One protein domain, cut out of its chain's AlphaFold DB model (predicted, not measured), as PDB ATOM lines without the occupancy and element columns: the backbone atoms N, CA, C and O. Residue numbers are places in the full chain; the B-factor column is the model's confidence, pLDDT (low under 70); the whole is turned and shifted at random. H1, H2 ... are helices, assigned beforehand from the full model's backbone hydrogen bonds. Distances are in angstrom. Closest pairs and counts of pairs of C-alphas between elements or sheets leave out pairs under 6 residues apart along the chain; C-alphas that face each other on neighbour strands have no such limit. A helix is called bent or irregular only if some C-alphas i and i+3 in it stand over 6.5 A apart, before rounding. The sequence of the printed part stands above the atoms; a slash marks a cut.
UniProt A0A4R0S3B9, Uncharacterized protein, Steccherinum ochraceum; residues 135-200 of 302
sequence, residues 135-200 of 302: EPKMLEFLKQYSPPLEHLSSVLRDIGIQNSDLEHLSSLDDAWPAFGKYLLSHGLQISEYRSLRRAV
ATOM      1  N   GLU A 135     -38.598  42.408 -13.418       84.81
ATOM      2  CA  GLU A 135     -37.744  41.225 -13.573       84.81
ATOM      3  C   GLU A 135     -38.427  40.074 -14.337       84.81
ATOM      4  O   GLU A 135     -37.794  39.521 -15.235       84.81
ATOM      5  N   PRO A 136     -39.711  39.728 -14.101       89.50
ATOM      6  CA  PRO A 136     -40.379  38.693 -14.887       89.50
ATOM      7  C   PRO A 136     -40.447  39.018 -16.384       89.50
ATOM      8  O   PRO A 136     -40.302  38.117 -17.206       89.50
ATOM      9  N   LYS A 137     -40.636  40.296 -16.745       89.56
ATOM     10  CA  LYS A 137     -40.662  40.726 -18.151       89.56
ATOM     11  C   LYS A 137     -39.273  40.662 -18.774       89.56
ATOM     12  O   LYS A 137     -39.143  40.174 -19.888       89.56
ATOM     13  N   MET A 138     -38.250  41.117 -18.046       90.06
ATOM     14  CA  MET A 138     -36.855  41.022 -18.480       90.06
ATOM     15  C   MET A 138     -36.440  39.562 -18.700       90.06
ATOM     16  O   MET A 138     -35.861  39.233 -19.730       90.06
ATOM     17  N   LEU A 139     -36.783  38.664 -17.771       91.62
ATOM     18  CA  LEU A 139     -36.530  37.228 -17.913       91.62
ATOM     19  C   LEU A 139     -37.226  36.651 -19.144       91.62
ATOM     20  O   LEU A 139     -36.597  35.933 -19.914       91.62
ATOM     21  N   GLU A 140     -38.508  36.966 -19.339       90.62
ATOM     22  CA  GLU A 140     -39.264  36.476 -20.491       90.62
ATOM     23  C   GLU A 140     -38.703  36.999 -21.816       90.62
ATOM     24  O   GLU A 140     -38.622  36.248 -22.782       90.62
ATOM     25  N   PHE A 141     -38.250  38.253 -21.853       89.31
ATOM     26  CA  PHE A 141     -37.524  38.810 -22.990       89.31
ATOM     27  C   PHE A 141     -36.249  37.999 -23.263       89.31
ATOM     28  O   PHE A 141     -36.090  37.433 -24.341       89.31
ATOM     29  N   LEU A 142     -35.369  37.843 -22.269       90.62
ATOM     30  CA  LEU A 142     -34.073  37.170 -22.425       90.62
ATOM     31  C   LEU A 142     -34.180  35.674 -22.789       90.62
ATOM     32  O   LEU A 142     -33.261  35.127 -23.406       90.62
ATOM     33  N   LYS A 143     -35.298  35.021 -22.444       90.75
ATOM     34  CA  LYS A 143     -35.622  33.625 -22.792       90.75
ATOM     35  C   LYS A 143     -35.849  33.382 -24.275       90.75
ATOM     36  O   LYS A 143     -35.661  32.262 -24.743       90.75
ATOM     37  N   GLN A 144     -36.277  34.402 -25.012       86.44
ATOM     38  CA  GLN A 144     -36.675  34.254 -26.413       86.44
ATOM     39  C   GLN A 144     -35.478  34.092 -27.360       86.44
ATOM     40  O   GLN A 144     -35.659  33.789 -28.540       86.44
ATOM     41  N   TYR A 145     -34.255  34.269 -26.857       81.94
ATOM     42  CA  TYR A 145     -33.042  34.281 -27.663       81.94
ATOM     43  C   TYR A 145     -32.300  32.945 -27.633       81.94
ATOM     44  O   TYR A 145     -32.418  32.154 -26.700       81.94
ATOM     45  N   SER A 146     -31.529  32.689 -28.690       73.44
ATOM     46  CA  SER A 146     -30.702  31.491 -28.829       73.44
ATOM     47  C   SER A 146     -29.236  31.890 -29.055       73.44
ATOM     48  O   SER A 146     -28.931  32.492 -30.091       73.44
ATOM     49  N   PRO A 147     -28.318  31.574 -28.118       80.19
ATOM     50  CA  PRO A 147     -28.577  30.914 -26.832       80.19
ATOM     51  C   PRO A 147     -29.388  31.802 -25.861       80.19
ATOM     52  O   PRO A 147     -29.317  33.029 -25.979       80.19
ATOM     53  N   PRO A 148     -30.135  31.209 -24.905       84.81
ATOM     54  CA  PRO A 148     -30.867  31.970 -23.893       84.81
ATOM     55  C   PRO A 148     -29.938  32.860 -23.070       84.81
ATOM     56  O   PRO A 148     -28.842  32.441 -22.696       84.81
ATOM     57  N   LEU A 149     -30.394  34.077 -22.768       90.19
ATOM     58  CA  LEU A 149     -29.624  35.090 -22.031       90.19
ATOM     59  C   LEU A 149     -30.153  35.314 -20.609       90.19
ATOM     60  O   LEU A 149     -29.911  36.355 -20.008       90.19
ATOM     61  N   GLU A 150     -30.905  34.353 -20.070       92.12
ATOM     62  CA  GLU A 150     -31.593  34.457 -18.774       92.12
ATOM     63  C   GLU A 150     -30.653  34.815 -17.620       92.12
ATOM     64  O   GLU A 150     -31.028  35.546 -16.702       92.12
ATOM     65  N   HIS A 151     -29.410  34.329 -17.686       89.94
ATOM     66  CA  HIS A 151     -28.382  34.597 -16.685       89.94
ATOM     67  C   HIS A 151     -27.990  36.077 -16.615       89.94
ATOM     68  O   HIS A 151     -27.502  36.517 -15.578       89.94
ATOM     69  N   LEU A 152     -28.250  36.861 -17.669       90.81
ATOM     70  CA  LEU A 152     -28.022  38.305 -17.676       90.81
ATOM     71  C   LEU A 152     -29.087  39.078 -16.898       90.81
ATOM     72  O   LEU A 152     -28.843  40.229 -16.549       90.81
ATOM     73  N   SER A 153     -30.245  38.484 -16.591       90.44
ATOM     74  CA  SER A 153     -31.336  39.194 -15.909       90.44
ATOM     75  C   SER A 153     -30.901  39.762 -14.559       90.44
ATOM     76  O   SER A 153     -31.202  40.911 -14.242       90.44
ATOM     77  N   SER A 154     -30.149  38.985 -13.772       87.31
ATOM     78  CA  SER A 154     -29.632  39.445 -12.481       87.31
ATOM     79  C   SER A 154     -28.641  40.594 -12.649       87.31
ATOM     80  O   SER A 154     -28.733  41.574 -11.916       87.31
ATOM     81  N   VAL A 155     -27.754  40.510 -13.642       88.69
ATOM     82  CA  VAL A 155     -26.743  41.540 -13.906       88.69
ATOM     83  C   VAL A 155     -27.389  42.834 -14.398       88.69
ATOM     84  O   VAL A 155     -27.080  43.912 -13.897       88.69
ATOM     85  N   LEU A 156     -28.336  42.740 -15.333       90.50
ATOM     86  CA  LEU A 156     -29.091  43.887 -15.831       90.50
ATOM     87  C   LEU A 156     -29.898  44.548 -14.706       90.50
ATOM     88  O   LEU A 156     -29.845  45.768 -14.574       90.50
ATOM     89  N   ARG A 157     -30.545  43.758 -13.839       88.06
ATOM     90  CA  ARG A 157     -31.228  44.254 -12.634       88.06
ATOM     91  C   ARG A 157     -30.260  44.919 -11.655       88.06
ATOM     92  O   ARG A 157     -30.596  45.943 -11.072       88.06
ATOM     93  N   ASP A 158     -29.063  44.377 -11.465       86.38
ATOM     94  CA  ASP A 158     -28.063  44.974 -10.571       86.38
ATOM     95  C   ASP A 158     -27.567  46.329 -11.072       86.38
ATOM     96  O   ASP A 158     -27.378  47.251 -10.278       86.38
ATOM     97  N   ILE A 159     -27.470  46.480 -12.391       87.69
ATOM     98  CA  ILE A 159     -27.184  47.750 -13.065       87.69
ATOM     99  C   ILE A 159     -28.432  48.667 -13.094       87.69
ATOM    100  O   ILE A 159     -28.355  49.853 -13.419       87.69
ATOM    101  N   GLY A 160     -29.599  48.144 -12.715       87.94
ATOM    102  CA  GLY A 160     -30.878  48.844 -12.705       87.94
ATOM    103  C   GLY A 160     -31.545  48.950 -14.072       87.94
ATOM    104  O   GLY A 160     -32.463  49.746 -14.211       87.94
ATOM    105  N   ILE A 161     -31.082  48.223 -15.093       90.12
ATOM    106  CA  ILE A 161     -31.680  48.197 -16.435       90.12
ATOM    107  C   ILE A 161     -33.054  47.529 -16.383       90.12
ATOM    108  O   ILE A 161     -33.179  46.375 -15.978       90.12
ATOM    109  N   GLN A 162     -34.071  48.244 -16.852       89.25
ATOM    110  CA  GLN A 162     -35.428  47.735 -17.013       89.25
ATOM    111  C   GLN A 162     -35.684  47.290 -18.455       89.25
ATOM    112  O   GLN A 162     -34.949  47.654 -19.376       89.25
ATOM    113  N   ASN A 163     -36.766  46.539 -18.682       87.81
ATOM    114  CA  ASN A 163     -37.129  46.112 -20.037       87.81
ATOM    115  C   ASN A 163     -37.428  47.321 -20.946       87.81
ATOM    116  O   ASN A 163     -36.977  47.379 -22.086       87.81
ATOM    117  N   SER A 164     -38.096  48.342 -20.398       87.81
ATOM    118  CA  SER A 164     -38.385  49.606 -21.094       87.81
ATOM    119  C   SER A 164     -37.121  50.363 -21.535       87.81
ATOM    120  O   SER A 164     -37.153  51.146 -22.487       87.81
ATOM    121  N   ASP A 165     -35.987  50.145 -20.864       90.00
ATOM    122  CA  ASP A 165     -34.713  50.751 -21.241       90.00
ATOM    123  C   ASP A 165     -34.082  50.052 -22.435       90.00
ATOM    124  O   ASP A 165     -33.515  50.728 -23.288       90.00
ATOM    125  N   LEU A 166     -34.205  48.725 -22.526       88.31
ATOM    126  CA  LEU A 166     -33.774  47.975 -23.707       88.31
ATOM    127  C   LEU A 166     -34.605  48.378 -24.929       88.31
ATOM    128  O   LEU A 166     -34.051  48.636 -25.997       88.31
ATOM    129  N   GLU A 167     -35.919  48.536 -24.755       85.62
ATOM    130  CA  GLU A 167     -36.799  49.080 -25.793       85.62
ATOM    131  C   GLU A 167     -36.363  50.491 -26.214       85.62
ATOM    132  O   GLU A 167     -36.298  50.788 -27.404       85.62
ATOM    133  N   HIS A 168     -35.985  51.359 -25.273       87.44
ATOM    134  CA  HIS A 168     -35.487  52.690 -25.614       87.44
ATOM    135  C   HIS A 168     -34.116  52.650 -26.315       87.44
ATOM    136  O   HIS A 168     -33.913  53.358 -27.301       87.44
ATOM    137  N   LEU A 169     -33.199  51.782 -25.880       87.00
ATOM    138  CA  LEU A 169     -31.894  51.577 -26.526       87.00
ATOM    139  C   LEU A 169     -32.020  51.087 -27.969       87.00
ATOM    140  O   LEU A 169     -31.176  51.421 -28.797       87.00
ATOM    141  N   SER A 170     -33.089  50.359 -28.305       83.75
ATOM    142  CA  SER A 170     -33.379  49.969 -29.692       83.75
ATOM    143  C   SER A 170     -33.552  51.162 -30.645       83.75
ATOM    144  O   SER A 170     -33.392  51.023 -31.859       83.75
ATOM    145  N   SER A 171     -33.869  52.342 -30.097       83.75
ATOM    146  CA  SER A 171     -34.015  53.599 -30.839       83.75
ATOM    147  C   SER A 171     -32.759  54.481 -30.829       83.75
ATOM    148  O   SER A 171     -32.719  55.471 -31.555       83.75
ATOM    149  N   LEU A 172     -31.735  54.130 -30.038       83.69
ATOM    150  CA  LEU A 172     -30.512  54.914 -29.826       83.69
ATOM    151  C   LEU A 172     -29.282  54.158 -30.334       83.69
ATOM    152  O   LEU A 172     -28.498  53.586 -29.576       83.69
ATOM    153  N   ASP A 173     -29.132  54.144 -31.650       75.00
ATOM    154  CA  ASP A 173     -28.137  53.327 -32.341       75.00
ATOM    155  C   ASP A 173     -26.685  53.652 -31.957       75.00
ATOM    156  O   ASP A 173     -25.853  52.758 -31.782       75.00
ATOM    157  N   ASP A 174     -26.398  54.936 -31.793       78.25
ATOM    158  CA  ASP A 174     -25.102  55.506 -31.429       78.25
ATOM    159  C   ASP A 174     -24.741  55.302 -29.948       78.25
ATOM    160  O   ASP A 174     -23.574  55.414 -29.569       78.25
ATOM    161  N   ALA A 175     -25.714  54.950 -29.099       83.38
ATOM    162  CA  ALA A 175     -25.487  54.705 -27.677       83.38
ATOM    163  C   ALA A 175     -24.895  53.312 -27.394       83.38
ATOM    164  O   ALA A 175     -24.249  53.117 -26.360       83.38
ATOM    165  N   TRP A 176     -25.074  52.343 -28.301       84.88
ATOM    166  CA  TRP A 176     -24.670  50.945 -28.101       84.88
ATOM    167  C   TRP A 176     -23.180  50.720 -27.836       84.88
ATOM    168  O   TRP A 176     -22.878  49.875 -26.989       84.88
ATOM    169  N   PRO A 177     -22.234  51.419 -28.492       83.50
ATOM    170  CA  PRO A 177     -20.817  51.264 -28.177       83.50
ATOM    171  C   PRO A 177     -20.464  51.714 -26.759       83.50
ATOM    172  O   PRO A 177     -19.743  51.025 -26.037       83.50
ATOM    173  N   ALA A 178     -20.983  52.868 -26.333       84.19
ATOM    174  CA  ALA A 178     -20.722  53.398 -25.000       84.19
ATOM    175  C   ALA A 178     -21.434  52.564 -23.918       84.19
ATOM    176  O   ALA A 178     -20.839  52.257 -22.884       84.19
ATOM    177  N   PHE A 179     -22.659  52.111 -24.194       88.25
ATOM    178  CA  PHE A 179     -23.376  51.161 -23.347       88.25
ATOM    179  C   PHE A 179     -22.651  49.813 -23.248       88.25
ATOM    180  O   PHE A 179     -22.513  49.271 -22.156       88.25
ATOM    181  N   GLY A 180     -22.104  49.309 -24.358       88.38
ATOM    182  CA  GLY A 180     -21.295  48.093 -24.392       88.38
ATOM    183  C   GLY A 180     -20.073  48.187 -23.489       88.38
ATOM    184  O   GLY A 180     -19.912  47.360 -22.599       88.38
ATOM    185  N   LYS A 181     -19.266  49.247 -23.626       85.44
ATOM    186  CA  LYS A 181     -18.124  49.504 -22.726       85.44
ATOM    187  C   LYS A 181     -18.540  49.518 -21.256       85.44
ATOM    188  O   LYS A 181     -17.851  48.946 -20.412       85.44
ATOM    189  N   TYR A 182     -19.674  50.146 -20.958       87.56
ATOM    190  CA  TYR A 182     -20.212  50.188 -19.606       87.56
ATOM    191  C   TYR A 182     -20.588  48.789 -19.095       87.56
ATOM    192  O   TYR A 182     -20.135  48.405 -18.019       87.56
ATOM    193  N   LEU A 183     -21.320  47.988 -19.872       90.12
ATOM    194  CA  LEU A 183     -21.664  46.607 -19.518       90.12
ATOM    195  C   LEU A 183     -20.422  45.727 -19.302       90.12
ATOM    196  O   LEU A 183     -20.333  45.030 -18.292       90.12
ATOM    197  N   LEU A 184     -19.435  45.809 -20.199       88.12
ATOM    198  CA  LEU A 184     -18.174  45.067 -20.087       88.12
ATOM    199  C   LEU A 184     -17.413  45.437 -18.803       88.12
ATOM    200  O   LEU A 184     -16.875  44.564 -18.126       88.12
ATOM    201  N   SER A 185     -17.427  46.715 -18.403       85.38
ATOM    202  CA  SER A 185     -16.820  47.156 -17.134       85.38
ATOM    203  C   SER A 185     -17.515  46.600 -15.879       85.38
ATOM    204  O   SER A 185     -16.925  46.618 -14.801       85.38
ATOM    205  N   HIS A 186     -18.734  46.066 -16.022       85.50
ATOM    206  CA  HIS A 186     -19.508  45.412 -14.961       85.50
ATOM    207  C   HIS A 186     -19.471  43.879 -15.055       85.50
ATOM    208  O   HIS A 186     -20.243  43.198 -14.383       85.50
ATOM    209  N   GLY A 187     -18.551  43.330 -15.854       83.62
ATOM    210  CA  GLY A 187     -18.278  41.896 -15.908       83.62
ATOM    211  C   GLY A 187     -19.075  41.121 -16.954       83.62
ATOM    212  O   GLY A 187     -18.931  39.901 -16.994       83.62
ATOM    213  N   LEU A 188     -19.862  41.788 -17.812       89.19
ATOM    214  CA  LEU A 188     -20.407  41.119 -18.998       89.19
ATOM    215  C   LEU A 188     -19.271  40.701 -19.929       89.19
ATOM    216  O   LEU A 188     -18.325  41.454 -20.167       89.19
ATOM    217  N   GLN A 189     -19.399  39.514 -20.506       87.75
ATOM    218  CA  GLN A 189     -18.522  39.053 -21.569       87.75
ATOM    219  C   GLN A 189     -18.907  39.701 -22.903       87.75
ATOM    220  O   GLN A 189     -20.056  40.086 -23.140       87.75
ATOM    221  N   ILE A 190     -17.953  39.788 -23.830       84.69
ATOM    222  CA  ILE A 190     -18.218  40.347 -25.163       84.69
ATOM    223  C   ILE A 190     -19.257  39.530 -25.942       84.69
ATOM    224  O   ILE A 190     -20.083  40.093 -26.663       84.69
ATOM    225  N   SER A 191     -19.246  38.207 -25.783       83.44
ATOM    226  CA  SER A 191     -20.201  37.283 -26.400       83.44
ATOM    227  C   SER A 191     -21.628  37.535 -25.900       83.44
ATOM    228  O   SER A 191     -22.577  37.533 -26.693       83.44
ATOM    229  N   GLU A 192     -21.778  37.843 -24.612       88.94
ATOM    230  CA  GLU A 192     -23.039  38.215 -23.967       88.94
ATOM    231  C   GLU A 192     -23.524  39.584 -24.436       88.94
ATOM    232  O   GLU A 192     -24.667  39.700 -24.869       88.94
ATOM    233  N   TYR A 193     -22.650  40.597 -24.444       88.88
ATOM    234  CA  TYR A 193     -22.963  41.926 -24.978       88.88
ATOM    235  C   TYR A 193     -23.467  41.849 -26.424       88.88
ATOM    236  O   TYR A 193     -24.515  42.404 -26.752       88.88
ATOM    237  N   ARG A 194     -22.757  41.120 -27.293       85.56
ATOM    238  CA  ARG A 194     -23.153  40.946 -28.698       85.56
ATOM    239  C   ARG A 194     -24.483  40.217 -28.822       85.56
ATOM    240  O   ARG A 194     -25.293  40.556 -29.678       85.56
ATOM    241  N   SER A 195     -24.718  39.210 -27.989       85.69
ATOM    242  CA  SER A 195     -25.983  38.476 -27.997       85.69
ATOM    243  C   SER A 195     -27.138  39.346 -27.509       85.69
ATOM    244  O   SER A 195     -28.171  39.371 -28.167       85.69
ATOM    245  N   LEU A 196     -26.935  40.142 -26.457       88.50
ATOM    246  CA  LEU A 196     -27.906  41.122 -25.969       88.50
ATOM    247  C   LEU A 196     -28.205  42.196 -27.022       88.50
ATOM    248  O   LEU A 196     -29.354  42.559 -27.241       88.50
ATOM    249  N   ARG A 197     -27.181  42.683 -27.721       86.00
ATOM    250  CA  ARG A 197     -27.358  43.669 -28.786       86.00
ATOM    251  C   ARG A 197     -28.132  43.111 -29.979       86.00
ATOM    252  O   ARG A 197     -28.989  43.798 -30.513       86.00
ATOM    253  N   ARG A 198     -27.858  41.868 -30.386       80.94
ATOM    254  CA  ARG A 198     -28.652  41.173 -31.419       80.94
ATOM    255  C   ARG A 198     -30.086  40.926 -30.960       80.94
ATOM    256  O   ARG A 198     -30.997  40.924 -31.780       80.94
ATOM    257  N   ALA A 199     -30.263  40.699 -29.662       82.06
ATOM    258  CA  ALA A 199     -31.556  40.464 -29.055       82.06
ATOM    259  C   ALA A 199     -32.442  41.713 -29.062       82.06
ATOM    260  O   ALA A 199     -33.647  41.589 -29.246       82.06
ATOM    261  N   VAL A 200     -31.872  42.907 -28.909       81.50
ATOM    262  CA  VAL A 200     -32.617  44.167 -28.987       81.50
ATOM    263  C   VAL A 200     -32.657  44.628 -30.449       81.50
ATOM    264  O   VAL A 200     -31.686  45.225 -30.918       81.50
TER     265      VAL A 200
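Overview. This is residues 135 to 200 of the 302 residues of an uncharacterized protein of Steccherinum ochraceum (UniProt A0A4R0S3B9). Two helical hairpins, H1 with H2 and H4 with H5, make the two sides of a rounded body, and the short H3 links them at one end; few contacts join the sides. The 66 printed residues hold five named helices, H1 to H5 in order, and no named strand: all helix. The whole is compact, radius of gyration of the C-alphas 10.8 A, spanning 27 by 24 by 22 A.

Along the chain. H1, residues 135 to 143, begins at C-alpha (-37.744, 41.225, -13.573). H2 is 152 to 158, H3 163 to 169. H4, 173 to 185, 19.9 A long, is only just irregular: C-alphas 174 and 177 are 6.9 A apart. H5, 190 to 199, 13.9 A long, ends at (-31.556, 40.464, -29.055).

Arrangement. H1 and H2 touch, closest C-alphas Leu 139 and Ser 153, 5.9 A. H4 and H5 touch, closest C-alphas Gly 180 and Tyr 193, 6.4 A. H2 and H4 are apart. Every O i to N i+4 pair is within hydrogen-bond range in H1, H2, H3 and H5, and 7 of 9 in H4.

Size, cuts and confidence. The printed part has no cut and no long link; no printed residue is under 70 in pLDDT.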